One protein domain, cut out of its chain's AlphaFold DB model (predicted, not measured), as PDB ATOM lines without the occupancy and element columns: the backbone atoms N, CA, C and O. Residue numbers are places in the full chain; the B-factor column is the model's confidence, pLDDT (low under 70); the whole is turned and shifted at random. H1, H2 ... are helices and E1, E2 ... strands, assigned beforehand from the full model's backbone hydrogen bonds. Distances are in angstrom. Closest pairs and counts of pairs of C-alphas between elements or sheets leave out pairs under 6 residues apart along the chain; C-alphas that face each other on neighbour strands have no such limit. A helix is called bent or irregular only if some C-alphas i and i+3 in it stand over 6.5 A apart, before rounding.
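This is residues 5 to 50, 58 to 146 and 153 to 175 of the 191 residues of an uncharacterized protein of Leifsonia sp. 71-9 (UniProt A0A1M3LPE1). A small, strongly twisted wall of four strands has the long helix H8 along one face, and the long helices H2 and H3 run side by side past one end of it as an arm. H6 crosses H8, H4 packs on H6, and two stretches stick out: residues 5 to 15, with H1, and residues 41 to 50, of which 41 to 47 belong to H2. The printed part has 158 residues with eight named helices and four named strands, in the order H1 E1 H2 H3 E2 H4 H5 H6 E3 E4 H7 H8. The sheet, in the order E1 E2 E3 E4, is antiparallel throughout, and the class is mixed, helices and strands. The whole is loose, with a radius of gyration of the C-alphas of 21.0 A, and elongated, spanning 77 by 41 by 33 A.

H1, residues 5 to 13, stands free. E1, residues 18 to 24, is antiparallel to E2, residues 75 to 81, with N 21 and O 78 within hydrogen-bond range at 2.8 A. H2, residues 27 to 47, touches H3, residues 58 to 73, at a shallow tilt of 22 degrees, opposite ways; their closest C-alphas, Ile 33 and Ile 64, are 5.5 A apart. H4, residues 85 to 94, touches H6, residues 111 to 119, at a steep tilt of 51 degrees; their closest C-alphas are those of Ile 92 and Ala 114, 5.6 A. H5, residues 102 to 107, is close to H6 but not clearly touching, with the closest C-alphas, Asp 104 and Val 111, 6.0 A apart. H6 only grazes the sheet, with its residues 116 to 119. E3, residues 129 to 133, is antiparallel to E2, with N 79 and O 130 at 2.8 A, and forms a hairpin with E4, residues 136 to 138, with N 131 and O 138 at 2.9 A. H7, residues 142 to 146, is near H6, with 6 pairs of C-alphas within 10 A. H8, residues 154 to 175, is on the sheet over E1 and E2 at a height of 9.7 A, along the strands, at 10 degrees to E1 on the local plane: two layers, a helix on one face of a sheet. Its residues 160 to 165 alone touch H6, about perpendicular at 84 degrees, with the closest C-alphas, Ala 115 and Arg 161, 5.2 A apart. Every O i to N i+4 pair is within hydrogen-bond range in H1 to H7, and 15 of 18 are in H8.

H1 begins at C-alpha 5 (-65.387, 42.877, -78.603). From first to last C-alpha, E1 and E2 each measure 19.9 A, H2 30.3 A, H3 23.2 A and H8 29.5 A. H8 has a kink of 42 degrees near residue 166 and is only just irregular, with C-alphas 168 and 171 6.9 A apart; it ends at C-alpha 175 (-65.452, 33.748, -60.576).

The C-alphas of Glu 5 and Arg 50, the two farthest apart, are 78.7 A apart. Residues 51 to 57 and 147 to 152 are not printed, and the gaps between C-alphas across these cuts are 17.3 A and 13.4 A. Of the links that are printed whole, none is long. The mean pLDDT of the printed part is 94.5, and residues 47 to 50 are under 70.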
ATOM      1  N   GLU A   5     -65.866  41.499 -78.672       97.69
ATOM      2  CA  GLU A   5     -65.387  42.877 -78.603       97.69
ATOM      3  C   GLU A   5     -66.075  43.648 -77.473       97.69
ATOM      4  O   GLU A   5     -65.397  44.330 -76.702       97.69
ATOM      5  N   GLU A   6     -67.394  43.492 -77.315       96.88
ATOM      6  CA  GLU A   6     -68.158  44.102 -76.220       96.88
ATOM      7  C   GLU A   6     -67.690  43.593 -74.850       96.88
ATOM      8  O   GLU A   6     -67.493  44.382 -73.920       96.88
ATOM      9  N   LEU A   7     -67.454  42.283 -74.718       94.19
ATOM     10  CA  LEU A   7     -66.933  41.684 -73.487       94.19
ATOM     11  C   LEU A   7     -65.524  42.195 -73.155       94.19
ATOM     12  O   LEU A   7     -65.237  42.520 -72.000       94.19
ATOM     13  N   MET A   8     -64.657  42.312 -74.162       95.44
ATOM     14  CA  MET A   8     -63.298  42.823 -73.997       95.44
ATOM     15  C   MET A   8     -63.284  44.309 -73.643       95.44
ATOM     16  O   MET A   8     -62.552  44.708 -72.736       95.44
ATOM     17  N   ALA A   9     -64.106  45.126 -74.303       95.69
ATOM     18  CA  ALA A   9     -64.251  46.545 -73.991       95.69
ATOM     19  C   ALA A   9     -64.753  46.738 -72.554       95.69
ATOM     20  O   ALA A   9     -64.142  47.473 -71.777       95.69
ATOM     21  N   LYS A  10     -65.792  45.989 -72.158       94.94
ATOM     22  CA  LYS A  10     -66.308  45.994 -70.785       94.94
ATOM     23  C   LYS A  10     -65.236  45.600 -69.770       94.94
ATOM     24  O   LYS A  10     -65.145  46.216 -68.711       94.94
ATOM     25  N   ARG A  11     -64.409  44.590 -70.068       91.94
ATOM     26  CA  ARG A  11     -63.334  44.169 -69.159       91.94
ATOM     27  C   ARG A  11     -62.226  45.215 -69.039       91.94
ATOM     28  O   ARG A  11     -61.740  45.403 -67.929       91.94
ATOM     29  N   LYS A  12     -61.843  45.871 -70.137       91.62
ATOM     30  CA  LYS A  12     -60.826  46.937 -70.149       91.62
ATOM     31  C   LYS A  12     -61.281  48.199 -69.412       91.62
ATOM     32  O   LYS A  12     -60.451  48.870 -68.821       91.62
ATOM     33  N   ALA A  13     -62.579  48.505 -69.446       93.44
ATOM     34  CA  ALA A  13     -63.150  49.658 -68.752       93.44
ATOM     35  C   ALA A  13     -63.358  49.433 -67.243       93.44
ATOM     36  O   ALA A  13     -63.549  50.391 -66.499       93.44
ATOM     37  N   ALA A  14     -63.365  48.178 -66.781       91.62
ATOM     38  CA  ALA A  14     -63.527  47.875 -65.366       91.62
ATOM     39  C   ALA A  14     -62.259  48.263 -64.584       91.62
ATOM     40  O   ALA A  14     -61.162  47.942 -65.049       91.62
ATOM     41  N   PRO A  15     -62.391  48.866 -63.387       90.69
ATOM     42  CA  PRO A  15     -61.233  49.190 -62.570       90.69
ATOM     43  C   PRO A  15     -60.430  47.922 -62.243       90.69
ATOM     44  O   PRO A  15     -61.007  46.822 -62.130       90.69
ATOM     45  N   PRO A  16     -59.100  48.047 -62.112       90.94
ATOM     46  CA  PRO A  16     -58.273  46.944 -61.666       90.94
ATOM     47  C   PRO A  16     -58.723  46.489 -60.278       90.94
ATOM     48  O   PRO A  16     -59.225  47.268 -59.469       90.94
ATOM     49  N   LYS A  17     -58.601  45.186 -60.022       93.62
ATOM     50  CA  LYS A  17     -58.888  44.640 -58.697       93.62
ATOM     51  C   LYS A  17     -57.618  44.715 -57.874       93.62
ATOM     52  O   LYS A  17     -56.615  44.141 -58.302       93.62
ATOM     53  N   THR A  18     -57.717  45.354 -56.717       97.06
ATOM     54  CA  THR A  18     -56.637  45.439 -55.741       97.06
ATOM     55  C   THR A  18     -57.024  44.771 -54.423       97.06
ATOM     56  O   THR A  18     -58.211  44.590 -54.135       97.06
ATOM     57  N   VAL A  19     -56.021  44.363 -53.649       98.00
ATOM     58  CA  VAL A  19     -56.145  43.904 -52.256       98.00
ATOM     59  C   VAL A  19     -55.143  44.689 -51.421       98.00
ATOM     60  O   VAL A  19     -54.036  44.944 -51.892       98.00
ATOM     61  N   LYS A  20     -55.545  45.077 -50.208       98.12
ATOM     62  CA  LYS A  20     -54.678  45.742 -49.235       98.12
ATOM     63  C   LYS A  20     -54.204  44.744 -48.185       98.12
ATOM     64  O   LYS A  20     -54.978  43.865 -47.814       98.12
ATOM     65  N   VAL A  21     -52.975  44.912 -47.722       98.12
ATOM     66  CA  VAL A  21     -52.369  44.170 -46.617       98.12
ATOM     67  C   VAL A  21     -51.705  45.188 -45.703       98.12
ATOM     68  O   VAL A  21     -50.908  45.996 -46.170       98.12
ATOM     69  N   GLU A  22     -52.053  45.170 -44.426       97.50
ATOM     70  CA  GLU A  22     -51.390  45.980 -43.405       97.50
ATOM     71  C   GLU A  22     -50.265  45.149 -42.797       97.50
ATOM     72  O   GLU A  22     -50.468  43.979 -42.479       97.50
ATOM     73  N   VAL A  23     -49.079  45.739 -42.691       96.56
ATOM     74  CA  VAL A  23     -47.900  45.100 -42.103       96.56
ATOM     75  C   VAL A  23     -47.287  46.021 -41.063       96.56
ATOM     76  O   VAL A  23     -47.316  47.243 -41.225       96.56
ATOM     77  N   LEU A  24     -46.722  45.444 -40.006       94.12
ATOM     78  CA  LEU A  24     -46.068  46.204 -38.947       94.12
ATOM     79  C   LEU A  24     -44.548  46.198 -39.147       94.12
ATOM     80  O   LEU A  24     -43.944  45.135 -39.247       94.12
ATOM     81  N   LEU A  25     -43.927  47.381 -39.201       93.62
ATOM     82  CA  LEU A  25     -42.468  47.496 -39.336       93.62
ATOM     83  C   LEU A  25     -41.732  47.441 -37.994       93.62
ATOM     84  O   LEU A  25     -40.566  47.054 -37.956       93.62
ATOM     85  N   ASP A  26     -42.402  47.823 -36.907       91.12
ATOM     86  CA  ASP A  26     -41.825  47.860 -35.565       91.12
ATOM     87  C   ASP A  26     -42.262  46.644 -34.738       91.12
ATOM     88  O   ASP A  26     -43.192  46.692 -33.928       91.12
ATOM     89  N   VAL A  27     -41.605  45.514 -35.003       86.81
ATOM     90  CA  VAL A  27     -41.864  44.253 -34.294       86.81
ATOM     91  C   VAL A  27     -41.431  44.351 -32.829       86.81
ATOM     92  O   VAL A  27     -42.102  43.794 -31.961       86.81
ATOM     93  N   GLU A  28     -40.359  45.096 -32.539       89.06
ATOM     94  CA  GLU A  28     -39.806  45.235 -31.188       89.06
ATOM     95  C   GLU A  28     -40.811  45.909 -30.245       89.06
ATOM     96  O   GLU A  28     -41.098  45.371 -29.174       89.06
ATOM     97  N   SER A  29     -41.436  47.012 -30.675       88.69
ATOM     98  CA  SER A  29     -42.491  47.666 -29.886       88.69
ATOM     99  C   SER A  29     -43.694  46.751 -29.643       88.69
ATOM    100  O   SER A  29     -44.283  46.774 -28.561       88.69
ATOM    101  N   SER A  30     -44.060  45.899 -30.609       88.12
ATOM    102  CA  SER A  30     -45.157  44.940 -30.425       88.12
ATOM    103  C   SER A  30     -44.828  43.866 -29.385       88.12
ATOM    104  O   SER A  30     -45.678  43.536 -28.552       88.12
ATOM    105  N   GLU A  31     -43.599  43.348 -29.399       91.69
ATOM    106  CA  GLU A  31     -43.121  42.388 -28.402       91.69
ATOM    107  C   GLU A  31     -43.038  43.017 -27.006       91.69
ATOM    108  O   GLU A  31     -43.444  42.391 -26.023       91.69
ATOM    109  N   GLU A  32     -42.589  44.272 -26.908       93.00
ATOM    110  CA  GLU A  32     -42.539  45.006 -25.643       93.00
ATOM    111  C   GLU A  32     -43.943  45.273 -25.081       93.00
ATOM    112  O   GLU A  32     -44.185  45.028 -23.897       93.00
ATOM    113  N   ILE A  33     -44.908  45.662 -25.926       91.25
ATOM    114  CA  ILE A  33     -46.321  45.781 -25.529       91.25
ATOM    115  C   ILE A  33     -46.832  44.452 -24.961       91.25
ATOM    116  O   ILE A  33     -47.454  44.445 -23.897       91.25
ATOM    117  N   ALA A  34     -46.565  43.329 -25.635       93.75
ATOM    118  CA  ALA A  34     -47.002  42.012 -25.172       93.75
ATOM    119  C   ALA A  34     -46.349  41.628 -23.830       93.75
ATOM    120  O   ALA A  34     -47.013  41.087 -22.942       93.75
ATOM    121  N   ALA A  35     -45.066  41.946 -23.649       95.44
ATOM    122  CA  ALA A  35     -44.351  41.705 -22.400       95.44
ATOM    123  C   ALA A  35     -44.895  42.560 -21.240       95.44
ATOM    124  O   ALA A  35     -45.077  42.048 -20.135       95.44
ATOM    125  N   LEU A  36     -45.185  43.842 -21.478       95.00
ATOM    126  CA  LEU A  36     -45.774  44.744 -20.483       95.00
ATOM    127  C   LEU A  36     -47.205  44.325 -20.112       95.00
ATOM    128  O   LEU A  36     -47.567  44.359 -18.937       95.00
ATOM    129  N   GLN A  37     -47.998  43.858 -21.080       94.25
ATOM    130  CA  GLN A  37     -49.329  43.293 -20.827       94.25
ATOM    131  C   GLN A  37     -49.256  42.056 -19.927       94.25
ATOM    132  O   GLN A  37     -49.986  41.977 -18.940       94.25
ATOM    133  N   ALA A  38     -48.325  41.137 -20.196       95.69
ATOM    134  CA  ALA A  38     -48.113  39.975 -19.336       95.69
ATOM    135  C   ALA A  38     -47.709  40.379 -17.904       95.69
ATOM    136  O   ALA A  38     -48.200  39.801 -16.935       95.69
ATOM    137  N   GLN A  39     -46.872  41.414 -17.747       93.00
ATOM    138  CA  GLN A  39     -46.527  41.954 -16.425       93.00
ATOM    139  C   GLN A  39     -47.742  42.550 -15.698       93.00
ATOM    140  O   GLN A  39     -47.875  42.361 -14.487       93.00
ATOM    141  N   MET A  40     -48.638  43.248 -16.406       91.75
ATOM    142  CA  MET A  40     -49.887  43.747 -15.818       91.75
ATOM    143  C   MET A  40     -50.795  42.611 -15.344       91.75
ATOM    144  O   MET A  40     -51.322  42.688 -14.233       91.75
ATOM    145  N   ASP A  41     -50.949  41.555 -16.143       90.62
ATOM    146  CA  ASP A  41     -51.772  40.392 -15.792       90.62
ATOM    147  C   ASP A  41     -51.228  39.666 -14.547       90.62
ATOM    148  O   ASP A  41     -51.988  39.277 -13.647       90.62
ATOM    149  N   ASP A  42     -49.901  39.550 -14.442       90.12
ATOM    150  CA  ASP A  42     -49.221  38.996 -13.270       90.12
ATOM    151  C   ASP A  42     -49.408  39.881 -12.027       90.12
ATOM    152  O   ASP A  42     -49.663  39.375 -10.927       90.12
ATOM    153  N   LEU A  43     -49.309  41.209 -12.165       87.06
ATOM    154  CA  LEU A  43     -49.562  42.144 -11.066       87.06
ATOM    155  C   LEU A  43     -51.015  42.074 -10.593       87.06
ATOM    156  O   LEU A  43     -51.245  41.981  -9.386       87.06
ATOM    157  N   ALA A  44     -51.980  42.043 -11.514       84.50
ATOM    158  CA  ALA A  44     -53.400  41.923 -11.195       84.50
ATOM    159  C   ALA A  44     -53.701  40.622 -10.430       84.50
ATOM    160  O   ALA A  44     -54.391  40.638  -9.410       84.50
ATOM    161  N   SER A  45     -53.102  39.508 -10.860       84.50
ATOM    162  CA  SER A  45     -53.243  38.200 -10.208       84.50
ATOM    163  C   SER A  45     -52.650  38.161  -8.789       84.50
ATOM    164  O   SER A  45     -53.137  37.426  -7.927       84.50
ATOM    165  N   ASN A  46     -51.608  38.956  -8.518       77.94
ATOM    166  CA  ASN A  46     -50.943  39.029  -7.212       77.94
ATOM    167  C   ASN A  46     -51.532  40.102  -6.275       77.94
ATOM    168  O   ASN A  46     -51.466  39.951  -5.050       77.94
ATOM    169  N   ALA A  47     -52.108  41.178  -6.819       66.81
ATOM    170  CA  ALA A  47     -52.742  42.255  -6.057       66.81
ATOM    171  C   ALA A  47     -53.987  41.767  -5.298       66.81
ATOM    172  O   ALA A  47     -54.188  42.150  -4.144       66.81
ATOM    173  N   ASP A  48     -54.742  40.829  -5.880       63.22
ATOM    174  CA  ASP A  48     -55.890  40.171  -5.233       63.22
ATOM    175  C   ASP A  48     -55.488  39.410  -3.944       63.22
ATOM    176  O   ASP A  48     -56.303  39.160  -3.057       63.22
ATOM    177  N   GLN A  49     -54.192  39.108  -3.767       62.88
ATOM    178  CA  GLN A  49     -53.646  38.469  -2.562       62.88
ATOM    179  C   GLN A  49     -53.033  39.455  -1.548       62.88
ATOM    180  O   GLN A  49     -52.691  39.050  -0.431       62.88
ATOM    181  N   ARG A  50     -52.858  40.740  -1.894       61.66
ATOM    182  CA  ARG A  50     -52.122  41.721  -1.078       61.66
ATOM    183  C   ARG A  50     -52.803  43.092  -1.064       61.66
ATOM    184  O   ARG A  50     -52.444  43.993  -1.813       61.66
ATOM    185  N   GLU A  58     -50.454  51.737 -13.345       89.19
ATOM    186  CA  GLU A  58     -50.620  53.032 -14.025       89.19
ATOM    187  C   GLU A  58     -49.383  53.395 -14.862       89.19
ATOM    188  O   GLU A  58     -49.510  53.859 -15.996       89.19
ATOM    189  N   GLU A  59     -48.179  53.133 -14.340       92.12
ATOM    190  CA  GLU A  59     -46.922  53.377 -15.059       92.12
ATOM    191  C   GLU A  59     -46.752  52.419 -16.244       92.12
ATOM    192  O   GLU A  59     -46.354  52.849 -17.327       92.12
ATOM    193  N   ILE A  60     -47.083  51.134 -16.064       93.00
ATOM    194  CA  ILE A  60     -47.011  50.136 -17.142       93.00
ATOM    195  C   ILE A  60     -48.048  50.438 -18.229       93.00
ATOM    196  O   ILE A  60     -47.731  50.384 -19.416       93.00
ATOM    197  N   GLN A  61     -49.265  50.823 -17.847       93.75
ATOM    198  CA  GLN A  61     -50.311  51.209 -18.790       93.75
ATOM    199  C   GLN A  61     -49.891  52.433 -19.613       93.75
ATOM    200  O   GLN A  61     -50.051  52.428 -20.831       93.75
ATOM    201  N   ALA A  62     -49.280  53.442 -18.983       94.12
ATOM    202  CA  ALA A  62     -48.753  54.604 -19.693       94.12
ATOM    203  C   ALA A  62     -47.641  54.235 -20.697       94.12
ATOM    204  O   ALA A  62     -47.581  54.820 -21.779       94.12
ATOM    205  N   GLN A  63     -46.787  53.254 -20.376       94.06
ATOM    206  CA  GLN A  63     -45.773  52.739 -21.310       94.06
ATOM    207  C   GLN A  63     -46.407  51.998 -22.489       94.06
ATOM    208  O   GLN A  63     -46.032  52.240 -23.634       94.06
ATOM    209  N   ILE A  64     -47.404  51.145 -22.228       93.12
ATOM    210  CA  ILE A  64     -48.153  50.445 -23.278       93.12
ATOM    211  C   ILE A  64     -48.817  51.444 -24.224       93.12
ATOM    212  O   ILE A  64     -48.756  51.262 -25.436       93.12
ATOM    213  N   ASP A  65     -49.458  52.484 -23.694       94.88
ATOM    214  CA  ASP A  65     -50.156  53.467 -24.523       94.88
ATOM    215  C   ASP A  65     -49.173  54.290 -25.366       94.88
ATOM    216  O   ASP A  65     -49.401  54.469 -26.560       94.88
ATOM    217  N   ALA A  66     -48.023  54.675 -24.802       92.75
ATOM    218  CA  ALA A  66     -46.962  55.330 -25.566       92.75
ATOM    219  C   ALA A  66     -46.407  54.436 -26.693       92.75
ATOM    220  O   ALA A  66     -46.217  54.907 -27.814       92.75
ATOM    221  N   LEU A  67     -46.176  53.146 -26.426       92.50
ATOM    222  CA  LEU A  67     -45.706  52.199 -27.444       92.50
ATOM    223  C   LEU A  67     -46.767  51.928 -28.512       92.50
ATOM    224  O   LEU A  67     -46.424  51.773 -29.681       92.50
ATOM    225  N   LYS A  68     -48.053  51.888 -28.149       91.69
ATOM    226  CA  LYS A  68     -49.149  51.722 -29.115       91.69
ATOM    227  C   LYS A  68     -49.221  52.879 -30.098       91.69
ATOM    228  O   LYS A  68     -49.422  52.622 -31.281       91.69
ATOM    229  N   ASP A  69     -49.043  54.110 -29.625       90.31
ATOM    230  CA  ASP A  69     -49.024  55.285 -30.497       90.31
ATOM    231  C   ASP A  69     -47.866  55.188 -31.506       90.31
ATOM    232  O   ASP A  69     -48.080  55.346 -32.706       90.31
ATOM    233  N   VAL A  70     -46.665  54.806 -31.053       89.12
ATOM    234  CA  VAL A  70     -45.503  54.570 -31.938       89.12
ATOM    235  C   VAL A  70     -45.755  53.417 -32.916       89.12
ATOM    236  O   VAL A  70     -45.452  53.520 -34.103       89.12
ATOM    237  N   THR A  71     -46.353  52.325 -32.437       90.38
ATOM    238  CA  THR A  71     -46.658  51.136 -33.245       90.38
ATOM    239  C   THR A  71     -47.689  51.455 -34.328       90.38
ATOM    240  O   THR A  71     -47.576  50.954 -35.443       90.38
ATOM    241  N   ALA A  72     -48.680  52.303 -34.034       90.25
ATOM    242  CA  ALA A  72     -49.689  52.725 -35.002       90.25
ATOM    243  C   ALA A  72     -49.064  53.488 -36.180       90.25
ATOM    244  O   ALA A  72     -49.426  53.238 -37.330       90.25
ATOM    245  N   ASP A  73     -48.080  54.345 -35.901       90.25
ATOM    246  CA  ASP A  73     -47.320  55.071 -36.924       90.25
ATOM    247  C   ASP A  73     -46.370  54.155 -37.725       90.25
ATOM    248  O   ASP A  73     -45.930  54.513 -38.819       90.25
ATOM    249  N   ALA A  74     -46.073  52.955 -37.217       93.25
ATOM    250  CA  ALA A  74     -45.241  51.949 -37.880       93.25
ATOM    251  C   ALA A  74     -46.031  50.961 -38.764       93.25
ATOM    252  O   ALA A  74     -45.431  50.047 -39.347       93.25
ATOM    253  N   ILE A  75     -47.357  51.115 -38.879       94.81
ATOM    254  CA  ILE A  75     -48.190  50.284 -39.758       94.81
ATOM    255  C   ILE A  75     -48.099  50.795 -41.196       94.81
ATOM    256  O   ILE A  75     -48.473  51.923 -41.518       94.81
ATOM    257  N   LEU A  76     -47.673  49.915 -42.096       96.19
ATOM    258  CA  LEU A  76     -47.606  50.174 -43.525       96.19
ATOM    259  C   LEU A  76     -48.764  49.478 -44.241       96.19
ATOM    260  O   LEU A  76     -48.959  48.273 -44.096       96.19
ATOM    261  N   THR A  77     -49.504  50.203 -45.082       97.94
ATOM    262  CA  THR A  77     -50.482  49.577 -45.983       97.94
ATOM    263  C   THR A  77     -49.828  49.270 -47.324       97.94
ATOM    264  O   THR A  77     -49.468  50.171 -48.078       97.94
ATOM    265  N   LEU A  78     -49.720  47.994 -47.670       98.44
ATOM    266  CA  LEU A  78     -49.344  47.535 -49.000       98.44
ATOM    267  C   LEU A  78     -50.601  47.278 -49.825       98.44
ATOM    268  O   LEU A  78     -51.581  46.726 -49.332       98.44
ATOM    269  N   GLU A  79     -50.582  47.640 -51.100       98.38
ATOM    270  CA  GLU A  79     -51.655  47.317 -52.031       98.38
ATOM    271  C   GLU A  79     -51.102  46.573 -53.242       98.38
ATOM    272  O   GLU A  79     -50.076  46.942 -53.816       98.38
ATOM    273  N   PHE A  80     -51.824  45.532 -53.648       98.56
ATOM    274  CA  PHE A  80     -51.457  44.677 -54.768       98.56
ATOM    275  C   PHE A  80     -52.564  44.666 -55.808       98.56
ATOM    276  O   PHE A  80     -53.734  44.469 -55.478       98.56
ATOM    277  N   GLU A  81     -52.201  44.823 -57.073       98.25
ATOM    278  CA  GLU A  81     -53.066  44.626 -58.228       98.25
ATOM    279  C   GLU A  81     -52.881  43.214 -58.795       98.25
ATOM    280  O   GLU A  81     -51.783  42.663 -58.830       98.25
ATOM    281  N   ARG A  82     -53.965  42.616 -59.304       97.88
ATOM    282  CA  ARG A  82     -53.868  41.353 -60.048       97.88
ATOM    283  C   ARG A  82     -52.937  41.496 -61.261       97.88
ATOM    284  O   ARG A  82     -53.199  42.307 -62.149       97.88
ATOM    285  N   LEU A  83     -51.969  40.591 -61.384       98.00
ATOM    286  CA  LEU A  83     -51.081  40.548 -62.536       98.00
ATOM    287  C   LEU A  83     -51.839  40.112 -63.810       98.00
ATOM    288  O   LEU A  83     -52.773  39.296 -63.772       98.00
ATOM    289  N   PRO A  84     -51.425  40.617 -64.983       96.88
ATOM    290  CA  PRO A  84     -51.753  40.021 -66.271       96.88
ATOM    291  C   PRO A  84     -51.412  38.523 -66.272       96.88
ATOM    292  O   PRO A  84     -50.394  38.119 -65.717       96.88
ATOM    293  N   GLY A  85     -52.264  37.690 -66.876       96.44
ATOM    294  CA  GLY A  85     -52.118  36.230 -66.786       96.44
ATOM    295  C   GLY A  85     -50.816  35.699 -67.394       96.44
ATOM    296  O   GLY A  85     -50.230  34.761 -66.864       96.44
ATOM    297  N   ASP A  86     -50.348  36.334 -68.468       98.06
ATOM    298  CA  ASP A  86     -49.044  36.087 -69.085       98.06
ATOM    299  C   ASP A  86     -47.898  36.426 -68.124       98.06
ATOM    300  O   ASP A  86     -47.025  35.598 -67.886       98.06
ATOM    301  N   LEU A  87     -47.961  37.595 -67.482       98.31
ATOM    302  CA  LEU A  87     -46.943  38.019 -66.522       98.31
ATOM    303  C   LEU A  87     -46.906  37.120 -65.278       98.31
ATOM    304  O   LEU A  87     -45.828  36.764 -64.817       98.31
ATOM    305  N   TRP A  88     -48.065  36.725 -64.744       98.31
ATOM    306  CA  TRP A  88     -48.128  35.787 -63.619       98.31
ATOM    307  C   TRP A  88     -47.541  34.419 -63.984       98.31
ATOM    308  O   TRP A  88     -46.784  33.846 -63.204       98.31
ATOM    309  N   THR A  89     -47.826  33.935 -65.196       98.44
ATOM    310  CA  THR A  89     -47.261  32.681 -65.713       98.44
ATOM    311  C   THR A  89     -45.733  32.757 -65.791       98.44
ATOM    312  O   THR A  89     -45.046  31.831 -65.361       98.44
ATOM    313  N   ASP A  90     -45.188  33.881 -66.260       98.56
ATOM    314  CA  ASP A  90     -43.741  34.112 -66.280       98.56
ATOM    315  C   ASP A  90     -43.137  34.162 -64.869       98.56
ATOM    316  O   ASP A  90     -42.025  33.671 -64.655       98.56
ATOM    317  N   VAL A  91     -43.849  34.749 -63.900       98.56
ATOM    318  CA  VAL A  91     -43.413  34.801 -62.496       98.56
ATOM    319  C   VAL A  91     -43.302  33.393 -61.913       98.56
ATOM    320  O   VAL A  91     -42.241  33.047 -61.392       98.56
ATOM    321  N   ILE A  92     -44.340  32.561 -62.022       98.50
ATOM    322  CA  ILE A  92     -44.307  31.205 -61.448       98.50
ATOM    323  C   ILE A  92     -43.304  30.300 -62.175       98.50
ATOM    324  O   ILE A  92     -42.619  29.509 -61.533       98.50
ATOM    325  N   ALA A  93     -43.124  30.468 -63.491       98.38
ATOM    326  CA  ALA A  93     -42.149  29.698 -64.266       98.38
ATOM    327  C   ALA A  93     -40.694  29.976 -63.844       98.38
ATOM    328  O   ALA A  93     -39.849  29.085 -63.902       98.38
ATOM    329  N   LYS A  94     -40.396  31.203 -63.395       98.56
ATOM    330  CA  LYS A  94     -39.070  31.596 -62.887       98.56
ATOM    331  C   LYS A  94     -38.814  31.157 -61.444       98.56
ATOM    332  O   LYS A  94     -37.678  31.242 -60.988       98.56
ATOM    333  N   ASN A  95     -39.840  30.688 -60.737       98.38
ATOM    334  CA  ASN A  95     -39.775  30.308 -59.329       98.38
ATOM    335  C   ASN A  95     -40.226  28.846 -59.152       98.38
ATOM    336  O   ASN A  95     -41.293  28.604 -58.589       98.38
ATOM    337  N   PRO A  96     -39.455  27.853 -59.638       98.06
ATOM    338  CA  PRO A  96     -39.847  26.444 -59.579       98.06
ATOM    339  C   PRO A  96     -39.988  25.943 -58.136       98.06
ATOM    340  O   PRO A  96     -39.407  26.507 -57.208       98.06
ATOM    341  N   SER A  97     -40.759  24.870 -57.948       98.12
ATOM    342  CA  SER A  97     -41.027  24.292 -56.629       98.12
ATOM    343  C   SER A  97     -39.759  23.809 -55.919       98.12
ATOM    344  O   SER A  97     -38.863  23.215 -56.525       98.12
ATOM    345  N   ARG A  98     -39.694  24.014 -54.597       97.31
ATOM    346  CA  ARG A  98     -38.704  23.356 -53.736       97.31
ATOM    347  C   ARG A  98     -39.172  21.924 -53.485       97.31
ATOM    348  O   ARG A  98     -40.273  21.723 -52.981       97.31
ATOM    349  N   GLY A  99     -38.337  20.934 -53.806       94.62
ATOM    350  CA  GLY A  99     -38.719  19.512 -53.794       94.62
ATOM    351  C   GLY A  99     -39.209  18.958 -52.448       94.62
ATOM    352  O   GLY A  99     -39.859  17.919 -52.427       94.62
ATOM    353  N   GLU A 100     -38.932  19.648 -51.341       95.81
ATOM    354  CA  GLU A 100     -39.312  19.236 -49.982       95.81
ATOM    355  C   GLU A 100     -40.511  20.021 -49.419       95.81
ATOM    356  O   GLU A 100     -41.071  19.646 -48.390       95.81
ATOM    357  N   SER A 101     -40.937  21.103 -50.081       97.19
ATOM    358  CA  SER A 101     -42.056  21.926 -49.611       97.19
ATOM    359  C   SER A 101     -43.382  21.332 -50.084       97.19
ATOM    360  O   SER A 101     -43.721  21.398 -51.265       97.19
ATOM    361  N   ALA A 102     -44.175  20.786 -49.157       96.81
ATOM    362  CA  ALA A 102     -45.514  20.269 -49.458       96.81
ATOM    363  C   ALA A 102     -46.429  21.334 -50.094       96.81
ATOM    364  O   ALA A 102     -47.240  21.027 -50.972       96.81
ATOM    365  N   LEU A 103     -46.267  22.590 -49.674       95.31
ATOM    366  CA  LEU A 103     -46.995  23.726 -50.229       95.31
ATOM    367  C   LEU A 103     -46.611  23.954 -51.698       95.31
ATOM    368  O   LEU A 103     -47.484  24.030 -52.561       95.31
ATOM    369  N   ASP A 104     -45.312  23.966 -52.005       97.44
ATOM    370  CA  ASP A 104     -44.818  24.166 -53.370       97.44
ATOM    371  C   ASP A 104     -45.219  23.004 -54.289       97.44
ATOM    372  O   ASP A 104     -45.567  23.216 -55.448       97.44
ATOM    373  N   LEU A 105     -45.196  21.769 -53.778       97.00
ATOM    374  CA  LEU A 105     -45.631  20.582 -54.517       97.00
ATOM    375  C   LEU A 105     -47.124  20.636 -54.860       97.00
ATOM    376  O   LEU A 105     -47.522  20.160 -55.922       97.00
ATOM    377  N   THR A 106     -47.939  21.236 -53.990       96.62
ATOM    378  CA  THR A 106     -49.381  21.401 -54.219       96.62
ATOM    379  C   THR A 106     -49.664  22.369 -55.371       96.62
ATOM    380  O   THR A 106     -50.553  22.108 -56.180       96.62
ATOM    381  N   TYR A 107     -48.910  23.468 -55.469       95.75
ATOM    382  CA  TYR A 107     -49.131  24.500 -56.490       95.75
ATOM    383  C   TYR A 107     -48.251  24.355 -57.741       95.75
ATOM    384  O   TYR A 107     -48.568  24.928 -58.781       95.75
ATOM    385  N   GLY A 108     -47.170  23.578 -57.670       97.69
ATOM    386  CA  GLY A 108     -46.227  23.355 -58.771       97.69
ATOM    387  C   GLY A 108     -45.135  24.422 -58.916       97.69
ATOM    388  O   GLY A 108     -44.386  24.387 -59.889       97.69
ATOM    389  N   TYR A 109     -45.020  25.356 -57.972       98.50
ATOM    390  CA  TYR A 109     -44.014  26.423 -57.953       98.50
ATOM    391  C   TYR A 109     -43.716  26.860 -56.512       98.50
ATOM    392  O   TYR A 109     -44.461  26.535 -55.589       98.50
ATOM    393  N   ASN A 110     -42.622  27.592 -56.302       98.44
ATOM    394  CA  ASN A 110     -42.286  28.167 -55.004       98.44
ATOM    395  C   ASN A 110     -43.178  29.379 -54.729       98.44
ATOM    396  O   ASN A 110     -42.933  30.472 -55.244       98.44
ATOM    397  N   VAL A 111     -44.232  29.167 -53.937       97.38
ATOM    398  CA  VAL A 111     -45.281  30.168 -53.712       97.38
ATOM    399  C   VAL A 111     -44.757  31.418 -53.005       97.38
ATOM    400  O   VAL A 111     -45.153  32.525 -53.363       97.38
ATOM    401  N   ASP A 112     -43.810  31.266 -52.076       97.75
ATOM    402  CA  ASP A 112     -43.246  32.392 -51.328       97.75
ATOM    403  C   ASP A 112     -42.357  33.254 -52.238       97.75
ATOM    404  O   ASP A 112     -42.466  34.481 -52.263       97.75
ATOM    405  N   ALA A 113     -41.501  32.617 -53.046       98.31
ATOM    406  CA  ALA A 113     -40.640  33.328 -53.992       98.31
ATOM    407  C   ALA A 113     -41.450  33.983 -55.121       98.31
ATOM    408  O   ALA A 113     -41.187  35.130 -55.489       98.31
ATOM    409  N   ALA A 114     -42.478  33.294 -55.628       98.56
ATOM    410  CA  ALA A 114     -43.395  33.844 -56.620       98.56
ATOM    411  C   ALA A 114     -44.179  35.048 -56.073       98.56
ATOM    412  O   ALA A 114     -44.335  36.033 -56.791       98.56
ATOM    413  N   ALA A 115     -44.618  35.014 -54.809       98.50
ATOM    414  CA  ALA A 115     -45.279  36.150 -54.170       98.50
ATOM    415  C   ALA A 115     -44.353  37.374 -54.082       98.50
ATOM    416  O   ALA A 115     -44.737  38.459 -54.519       98.50
ATOM    417  N   ARG A 116     -43.105  37.205 -53.621       98.50
ATOM    418  CA  ARG A 116     -42.117  38.302 -53.584       98.50
ATOM    419  C   ARG A 116     -41.838  38.861 -54.980       98.50
ATOM    420  O   ARG A 116     -41.826  40.074 -55.167       98.50
ATOM    421  N   ALA A 117     -41.664  37.993 -55.976       98.62
ATOM    422  CA  ALA A 117     -41.450  38.412 -57.358       98.62
ATOM    423  C   ALA A 117     -42.671  39.143 -57.949       98.62
ATOM    424  O   ALA A 117     -42.507  40.113 -58.686       98.62
ATOM    425  N   ALA A 118     -43.890  38.713 -57.618       98.56
ATOM    426  CA  ALA A 118     -45.118  39.367 -58.060       98.56
ATOM    427  C   ALA A 118     -45.340  40.730 -57.399       98.56
ATOM    428  O   ALA A 118     -45.757  41.656 -58.089       98.56
ATOM    429  N   ALA A 119     -45.015  40.881 -56.111       98.44
ATOM    430  CA  ALA A 119     -45.064  42.169 -55.417       98.44
ATOM    431  C   ALA A 119     -44.174  43.225 -56.101       98.44
ATOM    432  O   ALA A 119     -44.574  44.377 -56.251       98.44
ATOM    433  N   LYS A 120     -42.997  42.803 -56.583       98.50
ATOM    434  CA  LYS A 120     -42.053  43.648 -57.330       98.50
ATOM    435  C   LYS A 120     -42.379  43.796 -58.817       98.50
ATOM    436  O   LYS A 120     -41.704  44.541 -59.521       98.50
ATOM    437  N   ALA A 121     -43.360  43.062 -59.342       98.25
ATOM    438  CA  ALA A 121     -43.565  42.988 -60.781       98.25
ATOM    439  C   ALA A 121     -43.952  44.351 -61.367       98.25
ATOM    440  O   ALA A 121     -44.795  45.078 -60.833       98.25
ATOM    441  N   GLN A 122     -43.370  44.661 -62.526       97.75
ATOM    442  CA  GLN A 122     -43.682  45.858 -63.297       97.75
ATOM    443  C   GLN A 122     -43.785  45.528 -64.789       97.75
ATOM    444  O   GLN A 122     -43.100  44.636 -65.294       97.75
ATOM    445  N   ARG A 123     -44.627  46.261 -65.527       97.44
ATOM    446  CA  ARG A 123     -44.709  46.155 -66.993       97.44
ATOM    447  C   ARG A 123     -44.999  47.508 -67.623       97.44
ATOM    448  O   ARG A 123     -46.034  48.107 -67.359       97.44
ATOM    449  N   GLY A 124     -44.102  47.971 -68.493       96.12
ATOM    450  CA  GLY A 124     -44.275  49.246 -69.201       96.12
ATOM    451  C   GLY A 124     -44.363  50.458 -68.267       96.12
ATOM    452  O   GLY A 124     -45.119  51.379 -68.552       96.12
ATOM    453  N   GLY A 125     -43.645  50.429 -67.139       94.94
ATOM    454  CA  GLY A 125     -43.689  51.474 -66.111       94.94
ATOM    455  C   GLY A 125     -44.870  51.379 -65.137       94.94
ATOM    456  O   GLY A 125     -44.960  52.199 -64.232       94.94
ATOM    457  N   HIS A 126     -45.762  50.392 -65.288       96.69
ATOM    458  CA  HIS A 126     -46.841  50.121 -64.332       96.69
ATOM    459  C   HIS A 126     -46.391  49.099 -63.290       96.69
ATOM    460  O   HIS A 126     -46.025  47.984 -63.669       96.69
ATOM    461  N   ALA A 127     -46.434  49.463 -62.008       97.75
ATOM    462  CA  ALA A 127     -46.162  48.558 -60.894       97.75
ATOM    463  C   ALA A 127     -47.443  47.869 -60.412       97.75
ATOM    464  O   ALA A 127     -48.497  48.498 -60.341       97.75
ATOM    465  N   PHE A 128     -47.342  46.585 -60.062       98.12
ATOM    466  CA  PHE A 128     -48.473  45.799 -59.552       98.12
ATOM    467  C   PHE A 128     -48.501  45.691 -58.021       98.12
ATOM    468  O   PHE A 128     -49.455  45.151 -57.474       98.12
ATOM    469  N   GLY A 129     -47.487  46.221 -57.338       98.00
ATOM    470  CA  GLY A 129     -47.459  46.401 -55.891       98.00
ATOM    471  C   GLY A 129     -46.987  47.809 -55.538       98.00
ATOM    472  O   GLY A 129     -46.075  48.345 -56.178       98.00
ATOM    473  N   TRP A 130     -47.604  48.421 -54.533       98.12
ATOM    474  CA  TRP A 130     -47.202  49.726 -54.007       98.12
ATOM    475  C   TRP A 130     -47.515  49.853 -52.519       98.12
ATOM    476  O   TRP A 130     -48.316  49.107 -51.964       98.12
ATOM    477  N   CYS A 131     -46.884  50.832 -51.885       97.62
ATOM    478  CA  CYS A 131     -47.224  51.281 -50.545       97.62
ATOM    479  C   CYS A 131     -48.289  52.383 -50.626       97.62
ATOM    480  O   CYS A 131     -48.184  53.272 -51.473       97.62
ATOM    481  N   ALA A 132     -49.307  52.342 -49.775       96.06
ATOM    482  CA  ALA A 132     -50.280  53.408 -49.589       96.06
ATOM    483  C   ALA A 132     -49.945  54.186 -48.308       96.06
ATOM    484  O   ALA A 132     -49.995  53.635 -47.215       96.06
ATOM    485  N   GLU A 133     -49.614  55.466 -48.460       91.12
ATOM    486  CA  GLU A 133     -49.210  56.371 -47.377       91.12
ATOM    487  C   GLU A 133     -49.940  57.707 -47.570       91.12
ATOM    488  O   GLU A 133     -49.952  58.253 -48.677       91.12
ATOM    489  N   ASP A 134     -50.630  58.203 -46.541       88.12
ATOM    490  CA  ASP A 134     -51.408  59.456 -46.584       88.12
ATOM    491  C   ASP A 134     -52.384  59.567 -47.771       88.12
ATOM    492  O   ASP A 134     -52.546  60.617 -48.405       88.12
ATOM    493  N   GLY A 135     -53.022  58.448 -48.125       88.94
ATOM    494  CA  GLY A 135     -53.947  58.371 -49.258       88.94
ATOM    495  C   GLY A 135     -53.275  58.468 -50.634       88.94
ATOM    496  O   GLY A 135     -53.965  58.664 -51.636       88.94
ATOM    497  N   LYS A 136     -51.946  58.331 -50.705       93.38
ATOM    498  CA  LYS A 136     -51.166  58.315 -51.946       93.38
ATOM    499  C   LYS A 136     -50.508  56.958 -52.149       93.38
ATOM    500  O   LYS A 136     -49.995  56.350 -51.218       93.38
ATOM    501  N   SER A 137     -50.473  56.516 -53.402       95.25
ATOM    502  CA  SER A 137     -49.732  55.323 -53.811       95.25
ATOM    503  C   SER A 137     -48.280  55.680 -54.115       95.25
ATOM    504  O   SER A 137     -48.007  56.562 -54.932       95.25
ATOM    505  N   ARG A 138     -47.346  54.957 -53.497       96.50
ATOM    506  CA  ARG A 138     -45.903  55.060 -53.709       96.50
ATOM    507  C   ARG A 138     -45.349  53.720 -54.180       96.50
ATOM    508  O   ARG A 138     -45.351  52.737 -53.440       96.50
ATOM    509  N   THR A 139     -44.837  53.678 -55.406       97.19
ATOM    510  CA  THR A 139     -44.078  52.521 -55.895       97.19
ATOM    511  C   THR A 139     -42.753  52.416 -55.145       97.19
ATOM    512  O   THR A 139     -42.065  53.420 -54.958       97.19
ATOM    513  N   LEU A 140     -42.400  51.204 -54.727       97.50
ATOM    514  CA  LEU A 140     -41.114  50.904 -54.108       97.50
ATOM    515  C   LEU A 140     -40.118  50.419 -55.169       97.50
ATOM    516  O   LEU A 140     -40.499  49.785 -56.156       97.50
ATOM    517  N   THR A 141     -38.847  50.738 -54.956       97.56
ATOM    518  CA  THR A 141     -37.715  50.169 -55.707       97.56
ATOM    519  C   THR A 141     -37.469  48.713 -55.299       97.56
ATOM    520  O   THR A 141     -37.993  48.254 -54.282       97.56
ATOM    521  N   ASP A 142     -36.674  47.979 -56.080       97.25
ATOM    522  CA  ASP A 142     -36.358  46.580 -55.774       97.25
ATOM    523  C   ASP A 142     -35.621  46.445 -54.438       97.25
ATOM    524  O   ASP A 142     -35.943  45.534 -53.670       97.25
ATOM    525  N   GLU A 143     -34.712  47.381 -54.147       98.19
ATOM    526  CA  GLU A 143     -33.968  47.470 -52.892       98.19
ATOM    527  C   GLU A 143     -34.902  47.760 -51.714       98.19
ATOM    528  O   GLU A 143     -34.858  47.064 -50.708       98.19
ATOM    529  N   GLN A 144     -35.827  48.715 -51.863       97.94
ATOM    530  CA  GLN A 144     -36.812  49.017 -50.816       97.94
ATOM    531  C   GLN A 144     -37.744  47.838 -50.530       97.94
ATOM    532  O   GLN A 144     -38.130  47.632 -49.383       97.94
ATOM    533  N   TRP A 145     -38.121  47.070 -51.555       98.19
ATOM    534  CA  TRP A 145     -38.874  45.838 -51.344       98.19
ATOM    535  C   TRP A 145     -38.051  44.781 -50.605       98.19
ATOM    536  O   TRP A 145     -38.604  44.068 -49.772       98.19
ATOM    537  N   ASP A 146     -36.759  44.644 -50.913       98.00
ATOM    538  CA  ASP A 146     -35.890  43.690 -50.217       98.00
ATOM    539  C   ASP A 146     -35.684  44.062 -48.753       98.00
ATOM    540  O   ASP A 146     -35.849  43.193 -47.894       98.00
ATOM    541  N   SER A 153     -42.356  40.104 -40.336       93.69
ATOM    542  CA  SER A 153     -42.533  38.826 -39.656       93.69
ATOM    543  C   SER A 153     -42.983  37.731 -40.635       93.69
ATOM    544  O   SER A 153     -43.459  37.977 -41.750       93.69
ATOM    545  N   GLY A 154     -42.898  36.470 -40.201       94.06
ATOM    546  CA  GLY A 154     -43.428  35.350 -40.984       94.06
ATOM    547  C   GLY A 154     -44.943  35.431 -41.229       94.06
ATOM    548  O   GLY A 154     -45.424  34.923 -42.247       94.06
ATOM    549  N   HIS A 155     -45.692  36.076 -40.325       94.75
ATOM    550  CA  HIS A 155     -47.129  36.292 -40.490       94.75
ATOM    551  C   HIS A 155     -47.408  37.348 -41.564       94.75
ATOM    552  O   HIS A 155     -48.160  37.063 -42.492       94.75
ATOM    553  N   ASP A 156     -46.719  38.490 -41.526       96.81
ATOM    554  CA  ASP A 156     -46.851  39.539 -42.548       96.81
ATOM    555  C   ASP A 156     -46.534  38.993 -43.949       96.81
ATOM    556  O   ASP A 156     -47.269  39.207 -44.915       96.81
ATOM    557  N   MET A 157     -45.464  38.198 -44.060       97.75
ATOM    558  CA  MET A 157     -45.103  37.537 -45.316       97.75
ATOM    559  C   MET A 157     -46.171  36.542 -45.794       97.75
ATOM    560  O   MET A 157     -46.373  36.388 -47.001       97.75
ATOM    561  N   THR A 158     -46.867  35.882 -44.866       97.50
ATOM    562  CA  THR A 158     -47.996  34.993 -45.168       97.50
ATOM    563  C   THR A 158     -49.193  35.779 -45.698       97.50
ATOM    564  O   THR A 158     -49.735  35.402 -46.734       97.50
ATOM    565  N   GLU A 159     -49.554  36.899 -45.070       98.31
ATOM    566  CA  GLU A 159     -50.656  37.755 -45.527       98.31
ATOM    567  C   GLU A 159     -50.388  38.329 -46.928       98.31
ATOM    568  O   GLU A 159     -51.252  38.277 -47.809       98.31
ATOM    569  N   ILE A 160     -49.157  38.789 -47.195       98.38
ATOM    570  CA  ILE A 160     -48.745  39.247 -48.534       98.38
ATOM    571  C   ILE A 160     -48.886  38.120 -49.564       98.38
ATOM    572  O   ILE A 160     -49.461  38.318 -50.642       98.38
ATOM    573  N   ARG A 161     -48.370  36.925 -49.250       98.38
ATOM    574  CA  ARG A 161     -48.469  35.753 -50.127       98.38
ATOM    575  C   ARG A 161     -49.924  35.417 -50.435       98.38
ATOM    576  O   ARG A 161     -50.270  35.231 -51.604       98.38
ATOM    577  N   ASP A 162     -50.766  35.353 -49.413       98.31
ATOM    578  CA  ASP A 162     -52.161  34.943 -49.544       98.31
ATOM    579  C   ASP A 162     -52.970  35.984 -50.329       98.31
ATOM    580  O   ASP A 162     -53.772  35.612 -51.192       98.31
ATOM    581  N   ALA A 163     -52.698  37.281 -50.147       98.50
ATOM    582  CA  ALA A 163     -53.285  38.350 -50.951       98.50
ATOM    583  C   ALA A 163     -52.942  38.217 -52.445       98.50
ATOM    584  O   ALA A 163     -53.829  38.287 -53.307       98.50
ATOM    585  N   ILE A 164     -51.668  37.973 -52.768       98.44
ATOM    586  CA  ILE A 164     -51.203  37.802 -54.151       98.44
ATOM    587  C   ILE A 164     -51.781  36.527 -54.772       98.44
ATOM    588  O   ILE A 164     -52.272  36.562 -55.908       98.44
ATOM    589  N   TRP A 165     -51.779  35.409 -54.043       98.00
ATOM    590  CA  TRP A 165     -52.375  34.156 -54.504       98.00
ATOM    591  C   TRP A 165     -53.884  34.304 -54.734       98.00
ATOM    592  O   TRP A 165     -54.409  33.906 -55.779       98.00
ATOM    593  N   ASN A 166     -54.586  34.964 -53.813       97.94
ATOM    594  CA  ASN A 166     -56.011  35.248 -53.930       97.94
ATOM    595  C   ASN A 166     -56.331  36.033 -55.216       97.94
ATOM    596  O   ASN A 166     -57.233  35.658 -55.974       97.94
ATOM    597  N   LEU A 167     -55.568  37.091 -55.506       98.00
ATOM    598  CA  LEU A 167     -55.742  37.917 -56.705       98.00
ATOM    599  C   LEU A 167     -55.545  37.132 -58.009       98.00
ATOM    600  O   LEU A 167     -56.309  37.326 -58.968       98.00
ATOM    601  N   ASN A 168     -54.525  36.272 -58.056       97.94
ATOM    602  CA  ASN A 168     -54.034  35.672 -59.297       97.94
ATOM    603  C   ASN A 168     -54.575  34.265 -59.581       97.94
ATOM    604  O   ASN A 168     -54.777  33.945 -60.752       97.94
ATOM    605  N   GLU A 169     -54.910  33.485 -58.550       96.94
ATOM    606  CA  GLU A 169     -55.313  32.075 -58.673       96.94
ATOM    607  C   GLU A 169     -56.749  31.844 -58.188       96.94
ATOM    608  O   GLU A 169     -57.649  31.474 -58.960       96.94
ATOM    609  N   TRP A 170     -57.005  32.122 -56.907       97.19
ATOM    610  CA  TRP A 170     -58.259  31.730 -56.263       97.19
ATOM    611  C   TRP A 170     -59.457  32.550 -56.739       97.19
ATOM    612  O   TRP A 170     -60.439  31.992 -57.238       97.19
ATOM    613  N   ALA A 171     -59.395  33.882 -56.661       95.69
ATOM    614  CA  ALA A 171     -60.522  34.730 -57.040       95.69
ATOM    615  C   ALA A 171     -60.891  34.608 -58.534       95.69
ATOM    616  O   ALA A 171     -62.078  34.697 -58.871       95.69
ATOM    617  N   PRO A 172     -59.946  34.444 -59.484       95.25
ATOM    618  CA  PRO A 172     -60.269  34.067 -60.862       95.25
ATOM    619  C   PRO A 172     -60.992  32.721 -60.976       95.25
ATOM    620  O   PRO A 172     -62.023  32.658 -61.653       95.25
ATOM    621  N   THR A 173     -60.511  31.688 -60.282       95.56
ATOM    622  CA  THR A 173     -61.122  30.348 -60.276       95.56
ATOM    623  C   THR A 173     -62.559  30.398 -59.763       95.56
ATOM    624  O   THR A 173     -63.484  29.948 -60.445       95.56
ATOM    625  N   MET A 174     -62.785  31.050 -58.620       96.81
ATOM    626  CA  MET A 174     -64.116  31.184 -58.024       96.81
ATOM    627  C   MET A 174     -65.088  31.960 -58.917       96.81
ATOM    628  O   MET A 174     -66.254  31.579 -59.036       96.81
ATOM    629  N   ARG A 175     -64.623  33.007 -59.612       93.94
ATOM    630  CA  ARG A 175     -65.452  33.748 -60.576       93.94
ATOM    631  C   ARG A 175     -65.897  32.879 -61.748       93.94
ATOM    632  O   ARG A 175     -67.054  32.973 -62.155       93.94
TER     633      ARG A 175